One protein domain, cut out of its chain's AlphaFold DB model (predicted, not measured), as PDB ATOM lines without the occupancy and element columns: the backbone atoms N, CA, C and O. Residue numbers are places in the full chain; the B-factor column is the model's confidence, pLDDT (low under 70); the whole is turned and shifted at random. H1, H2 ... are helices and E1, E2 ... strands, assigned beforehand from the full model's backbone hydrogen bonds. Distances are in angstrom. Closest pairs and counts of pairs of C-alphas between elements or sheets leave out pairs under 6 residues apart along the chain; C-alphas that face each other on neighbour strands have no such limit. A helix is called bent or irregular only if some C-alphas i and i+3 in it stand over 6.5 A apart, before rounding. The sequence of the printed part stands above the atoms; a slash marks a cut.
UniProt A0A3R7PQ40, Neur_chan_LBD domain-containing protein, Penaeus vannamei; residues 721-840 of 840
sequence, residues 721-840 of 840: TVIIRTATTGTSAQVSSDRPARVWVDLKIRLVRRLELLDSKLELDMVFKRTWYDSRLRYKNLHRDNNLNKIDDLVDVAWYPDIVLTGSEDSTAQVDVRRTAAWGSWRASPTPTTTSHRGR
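What this domain is: This is residues 721 to 840 of the 840 residues of the protein "Neur_chan_LBD domain-containing protein" of Penaeus vannamei (UniProt A0A3R7PQ40). With little regular structure, the domain is a long, bent hairpin of strands E1 and E2 that reaches away from a loose body of loops holding the short helix H1. An unnamed loop, residues 802 to 820, also reaches out from that body and folds back. The 120 printed residues hold E1, E2 and H1 in that order; the sheet E1 - E2 is antiparallel, and the class is mostly strand, with only 28 residues in named elements. The whole is loose, with a radius of gyration of the C-alphas of 18.2 A, and elongated, spanning 63 by 32 by 23 A.

How they stand to each other: E1, residues 744 to 756, and E2, residues 761 to 771, form an antiparallel hairpin, their directions at 165 degrees. N 744 and O 771 are within hydrogen-bond range at 2.8 A, and so are N 756 and O 761 at 2.9 A. E1 bends by 70 degrees at residue 753 and E2 by 53 degrees at residue 765. H1, residues 794 to 797, is apart from E1; it is too short for an O i to N i+4 pair, and its 1 O i to N i+3 pair is within range.

Where its parts are: E1 measures 32.2 A from C-alpha 744 at (111.131, 169.956, 136.924) to C-alpha 756, E2 30.3 A, and H1 4.9 A, ending with C-alpha 797 at (115.884, 151.870, 143.475).

The domain as a whole: The C-alphas of Leu 758 and Thr 833, the two farthest apart, are 63.4 A apart. The printed part has no cut; the link E2 to H1 is long, with 22 residues. Confidence is low, with pLDDT under 70, at residues 724 to 739, 796 to 797 and 827 to 840.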
ATOM      1  N   THR A 721     113.298 154.285 152.773       77.25
ATOM      2  CA  THR A 721     112.125 155.145 152.534       77.25
ATOM      3  C   THR A 721     111.268 154.678 151.353       77.25
ATOM      4  O   THR A 721     110.128 155.119 151.200       77.25
ATOM      5  N   VAL A 722     111.787 153.775 150.512       77.69
ATOM      6  CA  VAL A 722     111.149 153.278 149.285       77.69
ATOM      7  C   VAL A 722     110.947 151.761 149.351       77.69
ATOM      8  O   VAL A 722     111.853 151.005 149.689       77.69
ATOM      9  N   ILE A 723     109.747 151.312 148.981       70.75
ATOM     10  CA  ILE A 723     109.363 149.909 148.811       70.75
ATOM     11  C   ILE A 723     109.209 149.636 147.313       70.75
ATOM     12  O   ILE A 723     108.205 150.016 146.699       70.75
ATOM     13  N   ILE A 724     110.175 148.924 146.734       66.62
ATOM     14  CA  ILE A 724     110.073 148.392 145.371       66.62
ATOM     15  C   ILE A 724     109.148 147.169 145.396       66.62
ATOM     16  O   ILE A 724     109.320 146.259 146.208       66.62
ATOM     17  N   ARG A 725     108.166 147.113 144.491       55.88
ATOM     18  CA  ARG A 725     107.391 145.890 144.226       55.88
ATOM     19  C   ARG A 725     107.799 145.344 142.861       55.88
ATOM     20  O   ARG A 725     107.440 145.930 141.848       55.88
ATOM     21  N   THR A 726     108.469 144.188 142.870       52.22
ATOM     22  CA  THR A 726     109.044 143.460 141.714       52.22
ATOM     23  C   THR A 726     110.247 144.127 141.034       52.22
ATOM     24  O   THR A 726     110.352 145.346 140.963       52.22
ATOM     25  N   ALA A 727     111.179 143.294 140.562       50.03
ATOM     26  CA  ALA A 727     112.492 143.697 140.064       50.03
ATOM     27  C   ALA A 727     112.468 144.101 138.576       50.03
ATOM     28  O   ALA A 727     113.060 143.436 137.732       50.03
ATOM     29  N   THR A 728     111.778 145.197 138.249       49.84
ATOM     30  CA  THR A 728     111.932 145.899 136.960       49.84
ATOM     31  C   THR A 728     112.921 147.057 137.094       49.84
ATOM     32  O   THR A 728     112.567 148.240 137.037       49.84
ATOM     33  N   THR A 729     114.190 146.692 137.287       51.91
ATOM     34  CA  THR A 729     115.336 147.592 137.121       51.91
ATOM     35  C   THR A 729     115.386 148.100 135.678       51.91
ATOM     36  O   THR A 729     115.331 147.317 134.735       51.91
ATOM     37  N   GLY A 730     115.483 149.423 135.508       55.47
ATOM     38  CA  GLY A 730     115.622 150.083 134.204       55.47
ATOM     39  C   GLY A 730     114.372 150.087 133.305       55.47
ATOM     40  O   GLY A 730     113.861 149.050 132.903       55.47
ATOM     41  N   THR A 731     113.892 151.289 132.952       55.28
ATOM     42  CA  THR A 731     113.440 151.689 131.589       55.28
ATOM     43  C   THR A 731     112.769 153.063 131.620       55.28
ATOM     44  O   THR A 731     113.134 153.924 130.829       55.28
ATOM     45  N   SER A 732     111.804 153.302 132.520       60.28
ATOM     46  CA  SER A 732     111.155 154.619 132.667       60.28
ATOM     47  C   SER A 732     110.360 154.758 133.970       60.28
ATOM     48  O   SER A 732     109.800 153.778 134.471       60.28
ATOM     49  N   ALA A 733     110.232 155.986 134.483       57.44
ATOM     50  CA  ALA A 733     109.233 156.330 135.494       57.44
ATOM     51  C   ALA A 733     107.827 156.331 134.875       57.44
ATOM     52  O   ALA A 733     107.353 157.343 134.352       57.44
ATOM     53  N   GLN A 734     107.138 155.189 134.932       57.94
ATOM     54  CA  GLN A 734     105.785 155.089 134.389       57.94
ATOM     55  C   GLN A 734     104.807 155.972 135.179       57.94
ATOM     56  O   GLN A 734     104.512 155.725 136.349       57.94
ATOM     57  N   VAL A 735     104.276 156.996 134.507       57.09
ATOM     58  CA  VAL A 735     103.160 157.838 134.976       57.09
ATOM     59  C   VAL A 735     101.852 157.421 134.293       57.09
ATOM     60  O   VAL A 735     100.805 157.366 134.933       57.09
ATOM     61  N   SER A 736     101.942 157.087 133.005       56.94
ATOM     62  CA  SER A 736     100.949 156.409 132.161       56.94
ATOM     63  C   SER A 736     101.649 156.023 130.851       56.94
ATOM     64  O   SER A 736     102.597 156.708 130.476       56.94
ATOM     65  N   SER A 737     101.184 155.005 130.122       58.41
ATOM     66  CA  SER A 737     101.766 154.619 128.818       58.41
ATOM     67  C   SER A 737     101.697 155.715 127.743       58.41
ATOM     68  O   SER A 737     102.470 155.685 126.795       58.41
ATOM     69  N   ASP A 738     100.783 156.674 127.903       62.03
ATOM     70  CA  ASP A 738     100.364 157.631 126.871       62.03
ATOM     71  C   ASP A 738     100.855 159.077 127.121       62.03
ATOM     72  O   ASP A 738     100.508 160.001 126.390       62.03
ATOM     73  N   ARG A 739     101.632 159.326 128.192       67.94
ATOM     74  CA  ARG A 739     102.142 160.676 128.527       67.94
ATOM     75  C   ARG A 739     103.535 160.632 129.163       67.94
ATOM     76  O   ARG A 739     103.718 159.874 130.118       67.94
ATOM     77  N   PRO A 740     104.489 161.477 128.719       70.69
ATOM     78  CA  PRO A 740     105.822 161.538 129.312       70.69
ATOM     79  C   PRO A 740     105.774 162.028 130.765       70.69
ATOM     80  O   PRO A 740     104.965 162.888 131.132       70.69
ATOM     81  N   ALA A 741     106.670 161.499 131.600       74.38
ATOM     82  CA  ALA A 741     106.815 161.933 132.983       74.38
ATOM     83  C   ALA A 741     107.289 163.396 133.034       74.38
ATOM     84  O   ALA A 741     108.319 163.748 132.460       74.38
ATOM     85  N   ARG A 742     106.547 164.266 133.732       81.56
ATOM     86  CA  ARG A 742     106.952 165.668 133.898       81.56
ATOM     87  C   ARG A 742     108.126 165.755 134.872       81.56
ATOM     88  O   ARG A 742     107.983 165.401 136.043       81.56
ATOM     89  N   VAL A 743     109.240 166.284 134.380       86.69
ATOM     90  CA  VAL A 743     110.425 166.642 135.162       86.69
ATOM     91  C   VAL A 743     110.441 168.157 135.359       86.69
ATOM     92  O   VAL A 743     110.161 168.916 134.434       86.69
ATOM     93  N   TRP A 744     110.769 168.588 136.572       88.25
ATOM     94  CA  TRP A 744     111.131 169.956 136.924       88.25
ATOM     95  C   TRP A 744     112.638 169.990 137.204       88.25
ATOM     96  O   TRP A 744     113.160 169.080 137.858       88.25
ATOM     97  N   VAL A 745     113.330 171.022 136.717       89.31
ATOM     98  CA  VAL A 745     114.776 171.209 136.903       89.31
ATOM     99  C   VAL A 745     115.031 172.632 137.397       89.31
ATOM    100  O   VAL A 745     114.793 173.584 136.661       89.31
ATOM    101  N   ASP A 746     115.529 172.768 138.628       90.81
ATOM    102  CA  ASP A 746     116.042 174.035 139.156       90.81
ATOM    103  C   ASP A 746     117.578 174.040 139.011       90.81
ATOM    104  O   ASP A 746     118.255 173.177 139.578       90.81
ATOM    105  N   LEU A 747     118.143 175.018 138.296       90.31
ATOM    106  CA  LEU A 747     119.589 175.272 138.255       90.31
ATOM    107  C   LEU A 747     119.944 176.430 139.196       90.31
ATOM    108  O   LEU A 747     119.348 177.503 139.123       90.31
ATOM    109  N   LYS A 748     120.948 176.231 140.055       93.06
ATOM    110  CA  LYS A 748     121.565 177.293 140.860       93.06
ATOM    111  C   LYS A 748     123.084 177.269 140.715       93.06
ATOM    112  O   LYS A 748     123.729 176.315 141.144       93.06
ATOM    113  N   ILE A 749     123.659 178.335 140.162       92.19
ATOM    114  CA  ILE A 749     125.101 178.596 140.252       92.19
ATOM    115  C   ILE A 749     125.396 178.999 141.703       92.19
ATOM    116  O   ILE A 749     124.731 179.880 142.246       92.19
ATOM    117  N   ARG A 750     126.351 178.326 142.353       92.62
ATOM    118  CA  ARG A 750     126.774 178.614 143.735       92.62
ATOM    119  C   ARG A 750     128.001 179.512 143.805       92.62
ATOM    120  O   ARG A 750     128.093 180.317 144.724       92.62
ATOM    121  N   LEU A 751     128.947 179.323 142.889       93.62
ATOM    122  CA  LEU A 751     130.219 180.036 142.859       93.62
ATOM    123  C   LEU A 751     130.770 180.040 141.430       93.62
ATOM    124  O   LEU A 751     130.774 179.002 140.766       93.62
ATOM    125  N   VAL A 752     131.282 181.188 140.990       93.69
ATOM    126  CA  VAL A 752     132.203 181.266 139.850       93.69
ATOM    127  C   VAL A 752     133.603 180.996 140.393       93.69
ATOM    128  O   VAL A 752     134.079 181.752 141.237       93.69
ATOM    129  N   ARG A 753     134.237 179.897 139.976       92.50
ATOM    130  CA  ARG A 753     135.580 179.511 140.449       92.50
ATOM    131  C   ARG A 753     136.684 180.274 139.730       92.50
ATOM    132  O   ARG A 753     137.647 180.694 140.364       92.50
ATOM    133  N   ARG A 754     136.539 180.420 138.414       92.19
ATOM    134  CA  ARG A 754     137.540 180.969 137.496       92.19
ATOM    135  C   ARG A 754     136.831 181.567 136.285       92.19
ATOM    136  O   ARG A 754     135.885 180.969 135.776       92.19
ATOM    137  N   LEU A 755     137.322 182.711 135.823       92.12
ATOM    138  CA  LEU A 755     136.948 183.342 134.560       92.12
ATOM    139  C   LEU A 755     138.239 183.836 133.897       92.12
ATOM    140  O   LEU A 755     138.869 184.764 134.398       92.12
ATOM    141  N   GLU A 756     138.645 183.207 132.796       91.56
ATOM    142  CA  GLU A 756     139.847 183.567 132.035       91.56
ATOM    143  C   GLU A 756     139.423 184.101 130.667       91.56
ATOM    144  O   GLU A 756     139.049 183.342 129.777       91.56
ATOM    145  N   LEU A 757     139.460 185.429 130.513       89.19
ATOM    146  CA  LEU A 757     138.924 186.123 129.335       89.19
ATOM    147  C   LEU A 757     139.738 185.882 128.053       89.19
ATOM    148  O   LEU A 757     139.166 185.911 126.970       89.19
ATOM    149  N   LEU A 758     141.049 185.645 128.168       91.56
ATOM    150  CA  LEU A 758     141.929 185.389 127.016       91.56
ATOM    151  C   LEU A 758     141.674 184.001 126.410       91.56
ATOM    152  O   LEU A 758     141.564 183.863 125.197       91.56
ATOM    153  N   ASP A 759     141.502 182.997 127.270       83.75
ATOM    154  CA  ASP A 759     141.265 181.600 126.891       83.75
ATOM    155  C   ASP A 759     139.764 181.262 126.778       83.75
ATOM    156  O   ASP A 759     139.402 180.125 126.482       83.75
ATOM    157  N   SER A 760     138.878 182.228 127.058       85.06
ATOM    158  CA  SER A 760     137.414 182.069 127.137       85.06
ATOM    159  C   SER A 760     136.927 180.954 128.085       85.06
ATOM    160  O   SER A 760     135.858 180.376 127.885       85.06
ATOM    161  N   LYS A 761     137.685 180.651 129.149       88.19
ATOM    162  CA  LYS A 761     137.357 179.588 130.120       88.19
ATOM    163  C   LYS A 761     136.519 180.112 131.283       88.19
ATOM    164  O   LYS A 761     136.801 181.174 131.843       88.19
ATOM    165  N   LEU A 762     135.537 179.314 131.702       89.00
ATOM    166  CA  LEU A 762     134.623 179.622 132.799       89.00
ATOM    167  C   LEU A 762     134.361 178.372 133.657       89.00
ATOM    168  O   LEU A 762     133.679 177.447 133.227       89.00
ATOM    169  N   GLU A 763     134.887 178.348 134.884       91.94
ATOM    170  CA  GLU A 763     134.648 177.268 135.852       91.94
ATOM    171  C   GLU A 763     133.531 177.661 136.833       91.94
ATOM    172  O   GLU A 763     133.603 178.708 137.485       91.94
ATOM    173  N   LEU A 764     132.518 176.803 136.995       91.56
ATOM    174  CA  LEU A 764     131.318 177.081 137.793       91.56
ATOM    175  C   LEU A 764     130.992 175.918 138.742       91.56
ATOM    176  O   LEU A 764     130.800 174.790 138.293       91.56
ATOM    177  N   ASP A 765     130.827 176.193 140.040       92.25
ATOM    178  CA  ASP A 765     130.125 175.263 140.933       92.25
ATOM    179  C   ASP A 765     128.613 175.455 140.742       92.25
ATOM    180  O   ASP A 765     128.057 176.504 141.085       92.25
ATOM    181  N   MET A 766     127.933 174.428 140.236       89.25
ATOM    182  CA  MET A 766     126.480 174.408 140.047       89.25
ATOM    183  C   MET A 766     125.800 173.382 140.960       89.25
ATOM    184  O   MET A 766     126.387 172.375 141.346       89.25
ATOM    185  N   VAL A 767     124.523 173.613 141.264       90.56
ATOM    186  CA  VAL A 767     123.611 172.612 141.825       90.56
ATOM    187  C   VAL A 767     122.403 172.483 140.906       90.56
ATOM    188  O   VAL A 767     121.659 173.444 140.708       90.56
ATOM    189  N   PHE A 768     122.202 171.271 140.390       88.81
ATOM    190  CA  PHE A 768     121.015 170.872 139.641       88.81
ATOM    191  C   PHE A 768     120.071 170.120 140.572       88.81
ATOM    192  O   PHE A 768     120.375 169.012 141.017       88.81
ATOM    193  N   LYS A 769     118.903 170.697 140.853       89.62
ATOM    194  CA  LYS A 769     117.829 169.992 141.549       89.62
ATOM    195  C   LYS A 769     116.842 169.459 140.519       89.62
ATOM    196  O   LYS A 769     116.205 170.222 139.803       89.62
ATOM    197  N   ARG A 770     116.698 168.137 140.479       88.31
ATOM    198  CA  ARG A 770     115.678 167.431 139.693       88.31
ATOM    199  C   ARG A 770     114.484 167.121 140.589       88.31
ATOM    200  O   ARG A 770     114.646 166.822 141.771       88.31
ATOM    201  N   THR A 771     113.275 167.165 140.048       87.94
ATOM    202  CA  THR A 771     112.065 166.675 140.722       87.94
ATOM    203  C   THR A 771     111.141 166.080 139.669       87.94
ATOM    204  O   THR A 771     110.933 166.684 138.623       87.94
ATOM    205  N   TRP A 772     110.606 164.887 139.912       85.25
ATOM    206  CA  TRP A 772     109.709 164.200 138.980       85.25
ATOM    207  C   TRP A 772     108.549 163.543 139.740       85.25
ATOM    208  O   TRP A 772     108.210 163.946 140.854       85.25
ATOM    209  N   TYR A 773     107.865 162.594 139.110       81.38
ATOM    210  CA  TYR A 773     106.906 161.718 139.771       81.38
ATOM    211  C   TYR A 773     107.005 160.344 139.120       81.38
ATOM    212  O   TYR A 773     106.765 160.227 137.922       81.38
ATOM    213  N   ASP A 774     107.339 159.321 139.898       78.81
ATOM    214  CA  ASP A 774     107.293 157.928 139.463       78.81
ATOM    215  C   ASP A 774     106.145 157.226 140.199       78.81
ATOM    216  O   ASP A 774     106.108 157.197 141.430       78.81
ATOM    217  N   SER A 775     105.165 156.689 139.462       76.88
ATOM    218  CA  SER A 775     104.000 156.049 140.091       76.88
ATOM    219  C   SER A 775     104.281 154.631 140.603       76.88
ATOM    220  O   SER A 775     103.483 154.098 141.384       76.88
ATOM    221  N   ARG A 776     105.423 154.046 140.208       74.69
ATOM    222  CA  ARG A 776     105.900 152.726 140.646       74.69
ATOM    223  C   ARG A 776     106.399 152.764 142.090       74.69
ATOM    224  O   ARG A 776     106.181 151.812 142.839       74.69
ATOM    225  N   LEU A 777     107.035 153.869 142.488       77.31
ATOM    226  CA  LEU A 777     107.623 154.036 143.814       77.31
ATOM    227  C   LEU A 777     106.531 154.178 144.879       77.31
ATOM    228  O   LEU A 777     105.671 155.064 144.827       77.31
ATOM    229  N   ARG A 778     106.575 153.302 145.885       77.56
ATOM    230  CA  ARG A 778     105.774 153.424 147.104       77.56
ATOM    231  C   ARG A 778     106.694 153.731 148.264       77.56
ATOM    232  O   ARG A 778     107.748 153.126 148.386       77.56
ATOM    233  N   TYR A 779     106.282 154.667 149.107       78.44
ATOM    234  CA  TYR A 779     107.136 155.208 150.153       78.44
ATOM    235  C   TYR A 779     106.648 154.767 151.534       78.44
ATOM    236  O   TYR A 779     105.449 154.560 151.749       78.44
ATOM    237  N   LYS A 780     107.593 154.643 152.461       81.31
ATOM    238  CA  LYS A 780     107.421 154.246 153.860       81.31
ATOM    239  C   LYS A 780     108.201 155.243 154.726       81.31
ATOM    240  O   LYS A 780     109.173 155.811 154.248       81.31
ATOM    241  N   ASN A 781     107.778 155.452 155.974       81.00
ATOM    242  CA  ASN A 781     108.485 156.291 156.953       81.00
ATOM    243  C   ASN A 781     108.812 157.728 156.460       81.00
ATOM    244  O   ASN A 781     109.801 158.311 156.877       81.00
ATOM    245  N   LEU A 782     107.997 158.313 155.568       83.94
ATOM    246  CA  LEU A 782     108.204 159.694 155.109       83.94
ATOM    247  C   LEU A 782     107.892 160.704 156.226       83.94
ATOM    248  O   LEU A 782     106.740 160.852 156.642       83.94
ATOM    249  N   HIS A 783     108.896 161.470 156.629       84.69
ATOM    250  CA  HIS A 783     108.795 162.621 157.517       84.69
ATOM    251  C   HIS A 783     108.289 163.874 156.792       84.69
ATOM    252  O   HIS A 783     108.176 163.922 155.563       84.69
ATOM    253  N   ARG A 784     107.964 164.909 157.581       82.62
ATOM    254  CA  ARG A 784     107.661 166.259 157.078       82.62
ATOM    255  C   ARG A 784     108.918 167.039 156.699       82.62
ATOM    256  O   ARG A 784     108.851 167.830 155.764       82.62
ATOM    257  N   ASP A 785     110.033 166.821 157.400       83.06
ATOM    258  CA  ASP A 785     111.327 167.277 156.902       83.06
ATOM    259  C   ASP A 785     111.780 166.333 155.782       83.06
ATOM    260  O   ASP A 785     111.914 165.126 155.981       83.06
ATOM    261  N   ASN A 786     112.015 166.897 154.598       82.25
ATOM    262  CA  ASN A 786     112.523 166.146 153.461       82.25
ATOM    263  C   ASN A 786     113.973 165.689 153.672       82.25
ATOM    264  O   ASN A 786     114.360 164.714 153.043       82.25
ATOM    265  N   ASN A 787     114.764 166.326 154.549       84.69
ATOM    266  CA  ASN A 787     116.157 165.931 154.806       84.69
ATOM    267  C   ASN A 787     116.269 164.489 155.334       84.69
ATOM    268  O   ASN A 787     117.184 163.765 154.936       84.69
ATOM    269  N   LEU A 788     115.309 164.070 156.170       84.19
ATOM    270  CA  LEU A 788     115.197 162.715 156.727       84.19
ATOM    271  C   LEU A 788     114.722 161.683 155.686       84.19
ATOM    272  O   LEU A 788     114.993 160.496 155.812       84.19
ATOM    273  N   ASN A 789     114.068 162.121 154.607       86.88
ATOM    274  CA  ASN A 789     113.499 161.245 153.575       86.88
ATOM    275  C   ASN A 789     114.533 160.776 152.533       86.88
ATOM    276  O   ASN A 789     114.190 160.590 151.362       86.88
ATOM    277  N   LYS A 790     115.808 160.660 152.918       86.50
ATOM    278  CA  LYS A 790     116.918 160.358 152.009       86.50
ATOM    279  C   LYS A 790     116.742 158.977 151.374       86.50
ATOM    280  O   LYS A 790     116.589 157.977 152.063       86.50
ATOM    281  N   ILE A 791     116.801 158.930 150.045       84.75
ATOM    282  CA  ILE A 791     116.749 157.686 149.277       84.75
ATOM    283  C   ILE A 791     118.181 157.176 149.114       84.75
ATOM    284  O   ILE A 791     118.958 157.721 148.326       84.75
ATOM    285  N   ASP A 792     118.513 156.145 149.883       77.25
ATOM    286  CA  ASP A 792     119.704 155.325 149.670       77.25
ATOM    287  C   ASP A 792     119.584 154.478 148.396       77.25
ATOM    288  O   ASP A 792     118.479 154.183 147.936       77.25
ATOM    289  N   ASP A 793     120.735 154.153 147.802       75.56
ATOM    290  CA  ASP A 793     120.893 153.297 146.616       75.56
ATOM    291  C   ASP A 793     119.990 153.680 145.424       75.56
ATOM    292  O   ASP A 793     119.476 152.846 144.680       75.56
ATOM    293  N   LEU A 794     119.817 154.994 145.224       73.12
ATOM    294  CA  LEU A 794     118.939 155.607 144.217       73.12
ATOM    295  C   LEU A 794     119.017 154.962 142.821       73.12
ATOM    296  O   LEU A 794     117.986 154.848 142.164       73.12
ATOM    297  N   VAL A 795     120.219 154.579 142.375       70.31
ATOM    298  CA  VAL A 795     120.483 154.013 141.039       70.31
ATOM    299  C   VAL A 795     119.778 152.665 140.849       70.31
ATOM    300  O   VAL A 795     119.186 152.424 139.799       70.31
ATOM    301  N   ASP A 796     119.780 151.821 141.881       68.56
ATOM    302  CA  ASP A 796     119.119 150.512 141.879       68.56
ATOM    303  C   ASP A 796     117.617 150.629 142.191       68.56
ATOM    304  O   ASP A 796     116.804 149.807 141.759       68.56
ATOM    305  N   VAL A 797     117.236 151.674 142.935       68.81
ATOM    306  CA  VAL A 797     115.884 151.870 143.475       68.81
ATOM    307  C   VAL A 797     114.934 152.594 142.513       68.81
ATOM    308  O   VAL A 797     113.737 152.286 142.499       68.81
ATOM    309  N   ALA A 798     115.409 153.562 141.723       72.56
ATOM    310  CA  ALA A 798     114.546 154.408 140.899       72.56
ATOM    311  C   ALA A 798     115.193 154.876 139.589       72.56
ATOM    312  O   ALA A 798     116.367 155.221 139.522       72.56
ATOM    313  N   TRP A 799     114.363 155.018 138.549       78.94
ATOM    314  CA  TRP A 799     114.759 155.804 137.380       78.94
ATOM    315  C   TRP A 799     114.759 157.289 137.752       78.94
ATOM    316  O   TRP A 799     113.779 157.788 138.316       78.94
ATOM    317  N   TYR A 800     115.824 157.994 137.378       78.50
ATOM    318  CA  TYR A 800     115.918 159.448 137.425       78.50
ATOM    319  C   TYR A 800     116.333 159.987 136.044       78.50
ATOM    320  O   TYR A 800     116.998 159.282 135.288       78.50
ATOM    321  N   PRO A 801     115.960 161.228 135.687       77.69
ATOM    322  CA  PRO A 801     116.357 161.822 134.415       77.69
ATOM    323  C   PRO A 801     117.816 162.293 134.467       77.69
ATOM    324  O   PRO A 801     118.169 163.136 135.298       77.69
ATOM    325  N   ASP A 802     118.660 161.773 133.580       77.56
ATOM    326  CA  ASP A 802     120.023 162.270 133.379       77.56
ATOM    327  C   ASP A 802     120.046 163.687 132.791       77.56
ATOM    328  O   ASP A 802     119.103 164.135 132.138       77.56
ATOM    329  N   ILE A 803     121.137 164.408 133.058       77.19
ATOM    330  CA  ILE A 803     121.398 165.749 132.530       77.19
ATOM    331  C   ILE A 803     122.786 165.727 131.899       77.19
ATOM    332  O   ILE A 803     123.774 165.481 132.588       77.19
ATOM    333  N   VAL A 804     122.848 166.022 130.603       82.12
ATOM    334  CA  VAL A 804     124.094 166.276 129.876       82.12
ATOM    335  C   VAL A 804     124.190 167.780 129.651       82.12
ATOM    336  O   VAL A 804     123.236 168.390 129.170       82.12
ATOM    337  N   LEU A 805     125.326 168.378 130.008       81.50
ATOM    338  CA  LEU A 805     125.642 169.756 129.639       81.50
ATOM    339  C   LEU A 805     126.514 169.727 128.390       81.50
ATOM    340  O   LEU A 805     127.571 169.101 128.384       81.50
ATOM    341  N   THR A 806     126.062 170.407 127.346       82.69
ATOM    342  CA  THR A 806     126.804 170.634 126.104       82.69
ATOM    343  C   THR A 806     127.222 172.097 126.022       82.69
ATOM    344  O   THR A 806     126.553 172.966 126.585       82.69
ATOM    345  N   GLY A 807     128.321 172.377 125.323       78.44
ATOM    346  CA  GLY A 807     128.649 173.747 124.933       78.44
ATOM    347  C   GLY A 807     127.785 174.231 123.766       78.44
ATOM    348  O   GLY A 807     126.940 173.497 123.246       78.44
ATOM    349  N   SER A 808     128.009 175.481 123.366       78.38
ATOM    350  CA  SER A 808     127.629 175.986 122.042       78.38
ATOM    351  C   SER A 808     128.502 175.363 120.944       78.38
ATOM    352  O   SER A 808     129.458 174.651 121.239       78.38
ATOM    353  N   GLU A 809     128.199 175.659 119.678       75.88
ATOM    354  CA  GLU A 809     128.890 175.098 118.503       75.88
ATOM    355  C   GLU A 809     130.426 175.268 118.553       75.88
ATOM    356  O   GLU A 809     131.150 174.345 118.189       75.88
ATOM    357  N   ASP A 810     130.915 176.384 119.109       77.62
ATOM    358  CA  ASP A 810     132.346 176.697 119.265       77.62
ATOM    359  C   ASP A 810     132.927 176.407 120.671       77.62
ATOM    360  O   ASP A 810     134.030 176.858 120.982       77.62
ATOM    361  N   SER A 811     132.213 175.712 121.573       78.62
ATOM    362  CA  SER A 811     132.694 175.489 122.950       78.62
ATOM    363  C   SER A 811     132.521 174.063 123.480       78.62
ATOM    364  O   SER A 811     131.550 173.361 123.211       78.62
ATOM    365  N   THR A 812     133.477 173.627 124.305       80.81
ATOM    366  CA  THR A 812     133.447 172.320 124.977       80.81
ATOM    367  C   THR A 812     133.051 172.463 126.442       80.81
ATOM    368  O   THR A 812     133.681 173.220 127.182       80.81
ATOM    369  N   ALA A 813     132.062 171.688 126.889       84.50
ATOM    370  CA  ALA A 813     131.663 171.607 128.292       84.50
ATOM    371  C   ALA A 813     132.220 170.328 128.942       84.50
ATOM    372  O   ALA A 813     131.963 169.223 128.465       84.50
ATOM    373  N   GLN A 814     132.947 170.474 130.052       84.75
ATOM    374  CA  GLN A 814     133.383 169.364 130.904       84.75
ATOM    375  C   GLN A 814     132.636 169.426 132.242       84.75
ATOM    376  O   GLN A 814     132.495 170.501 132.825       84.75
ATOM    377  N   VAL A 815     132.151 168.281 132.733       84.94
ATOM    378  CA  VAL A 815     131.309 168.198 133.939       84.94
ATOM    379  C   VAL A 815     131.932 167.255 134.969       84.94
ATOM    380  O   VAL A 815     132.182 166.090 134.676       84.94
ATOM    381  N   ASP A 816     132.136 167.758 136.189       85.69
ATOM    382  CA  ASP A 816     132.578 167.004 137.372       85.69
ATOM    383  C   ASP A 816     131.396 166.834 138.348       85.69
ATOM    384  O   ASP A 816     130.933 167.798 138.968       85.69
ATOM    385  N   VAL A 817     130.858 165.613 138.469       83.75
ATOM    386  CA  VAL A 817     129.658 165.325 139.277       83.75
ATOM    387  C   VAL A 817     130.049 164.899 140.693       83.75
ATOM    388  O   VAL A 817     130.095 163.720 141.032       83.75
ATOM    389  N   ARG A 818     130.295 165.888 141.557       83.75
ATOM    390  CA  ARG A 818     130.848 165.670 142.909       83.75
ATOM    391  C   ARG A 818     129.942 164.951 143.909       83.75
ATOM    392  O   ARG A 818     130.446 164.354 144.854       83.75
ATOM    393  N   ARG A 819     128.615 165.065 143.779       83.38
ATOM    394  CA  ARG A 819     127.651 164.395 144.672       83.38
ATOM    395  C   ARG A 819     126.266 164.304 144.040       83.38
ATOM    396  O   ARG A 819     125.677 165.327 143.698       83.38
ATOM    397  N   THR A 820     125.709 163.096 144.018       83.88
ATOM    398  CA  THR A 820     124.296 162.834 143.715       83.88
ATOM    399  C   THR A 820     123.597 162.331 144.977       83.88
ATOM    400  O   THR A 820     124.176 161.573 145.750       83.88
ATOM    401  N   ALA A 821     122.364 162.780 145.205       85.44
ATOM    402  CA  ALA A 821     121.476 162.306 146.263       85.44
ATOM    403  C   ALA A 821     120.022 162.626 145.879       85.44
ATOM    404  O   ALA A 821     119.778 163.545 145.091       85.44
ATOM    405  N   ALA A 822     119.067 161.888 146.442       86.00
ATOM    406  CA  ALA A 822     117.640 162.150 146.297       86.00
ATOM    407  C   ALA A 822     116.922 161.997 147.639       86.00
ATOM    408  O   ALA A 822     117.405 161.322 148.549       86.00
ATOM    409  N   TRP A 823     115.751 162.620 147.735       87.38
ATOM    410  CA  TRP A 823     114.899 162.604 148.916       87.38
ATOM    411  C   TRP A 823     113.442 162.461 148.483       87.38
ATOM    412  O   TRP A 823     113.017 163.130 147.541       87.38
ATOM    413  N   GLY A 824     112.686 161.601 149.162       85.50
ATOM    414  CA  GLY A 824     111.251 161.449 148.941       85.50
ATOM    415  C   GLY A 824     110.458 162.622 149.519       85.50
ATOM    416  O   GLY A 824     110.778 163.148 150.583       85.50
ATOM    417  N   SER A 825     109.395 163.026 148.833       81.38
ATOM    418  CA  SER A 825     108.597 164.199 149.183       81.38
ATOM    419  C   SER A 825     107.093 163.920 149.186       81.38
ATOM    420  O   SER A 825     106.556 163.096 148.434       81.38
ATOM    421  N   TRP A 826     106.376 164.637 150.050       73.31
ATOM    422  CA  TRP A 826     104.918 164.595 150.103       73.31
ATOM    423  C   TRP A 826     104.312 165.439 148.978       73.31
ATOM    424  O   TRP A 826     104.495 166.653 148.923       73.31
ATOM    425  N   ARG A 827     103.522 164.812 148.097       64.06
ATOM    426  CA  ARG A 827     102.792 165.520 147.025       64.06
ATOM    427  C   ARG A 827     101.669 166.430 147.558       64.06
ATOM    428  O   ARG A 827     101.272 167.365 146.868       64.06
ATOM    429  N   ALA A 828     101.152 166.126 148.746       56.91
ATOM    430  CA  ALA A 828     100.212 166.919 149.533       56.91
ATOM    431  C   ALA A 828     100.329 166.490 151.007       56.91
ATOM    432  O   ALA A 828     100.801 165.382 151.280       56.91
ATOM    433  N   SER A 829      99.897 167.339 151.943       42.91
ATOM    434  CA  SER A 829      99.941 167.057 153.384       42.91
ATOM    435  C   SER A 829      99.222 165.742 153.739       42.91
ATOM    436  O   SER A 829      98.090 165.543 153.291       42.91
ATOM    437  N   PRO A 830      99.824 164.845 154.545       41.97
ATOM    438  CA  PRO A 830      99.201 163.573 154.895       41.97
ATOM    439  C   PRO A 830      97.977 163.753 155.800       41.97
ATOM    440  O   PRO A 830      98.061 164.373 156.861       41.97
ATOM    441  N   THR A 831      96.859 163.135 155.416       39.75
ATOM    442  CA  THR A 831      95.746 162.829 156.324       39.75
ATOM    443  C   THR A 831      96.040 161.521 157.079       39.75
ATOM    444  O   THR A 831      96.627 160.602 156.499       39.75
ATOM    445  N   PRO A 832      95.661 161.396 158.367       39.47
ATOM    446  CA  PRO A 832      96.219 160.376 159.272       39.47
ATOM    447  C   PRO A 832      95.777 158.919 159.012       39.47
ATOM    448  O   PRO A 832      96.202 158.007 159.714       39.47
ATOM    449  N   THR A 833      94.921 158.657 158.022       30.73
ATOM    450  CA  THR A 833      94.113 157.424 157.956       30.73
ATOM    451  C   THR A 833      94.536 156.379 156.917       30.73
ATOM    452  O   THR A 833      93.855 155.363 156.791       30.73
ATOM    453  N   THR A 834      95.632 156.563 156.166       34.28
ATOM    454  CA  THR A 834      96.028 155.614 155.098       34.28
ATOM    455  C   THR A 834      97.416 154.992 155.291       34.28
ATOM    456  O   THR A 834      98.363 155.625 155.744       34.28
ATOM    457  N   THR A 835      97.535 153.701 154.961       38.56
ATOM    458  CA  THR A 835      98.733 152.867 155.201       38.56
ATOM    459  C   THR A 835      99.617 152.660 153.968       38.56
ATOM    460  O   THR A 835     100.660 152.018 154.059       38.56
ATOM    461  N   SER A 836      99.252 153.228 152.813       35.38
ATOM    462  CA  SER A 836     100.169 153.403 151.683       35.38
ATOM    463  C   SER A 836      99.863 154.714 150.964       35.38
ATOM    464  O   SER A 836      98.713 154.966 150.601       35.38
ATOM    465  N   HIS A 837     100.888 155.524 150.714       48.81
ATOM    466  CA  HIS A 837     100.757 156.787 149.987       48.81
ATOM    467  C   HIS A 837     101.417 156.703 148.601       48.81
ATOM    468  O   HIS A 837     102.062 155.707 148.250       48.81
ATOM    469  N   ARG A 838     101.219 157.747 147.788       40.16
ATOM    470  CA  ARG A 838     101.941 157.990 146.529       40.16
ATOM    471  C   ARG A 838     102.759 159.276 146.712       40.16
ATOM    472  O   ARG A 838     102.170 160.357 146.714       40.16
ATOM    473  N   GLY A 839     104.064 159.145 146.940       40.25
ATOM    474  CA  GLY A 839     104.990 160.276 147.108       40.25
ATOM    475  C   GLY A 839     105.432 160.889 145.776       40.25
ATOM    476  O   GLY A 839     104.874 160.563 144.726       40.25
ATOM    477  N   ARG A 840     106.421 161.779 145.831       43.56
ATOM    478  CA  ARG A 840     107.223 162.267 144.699       43.56
ATOM    479  C   ARG A 840     108.697 162.173 145.059       43.56
ATOM    480  O   ARG A 840     109.024 162.687 146.148       43.56
TER     481      ARG A 840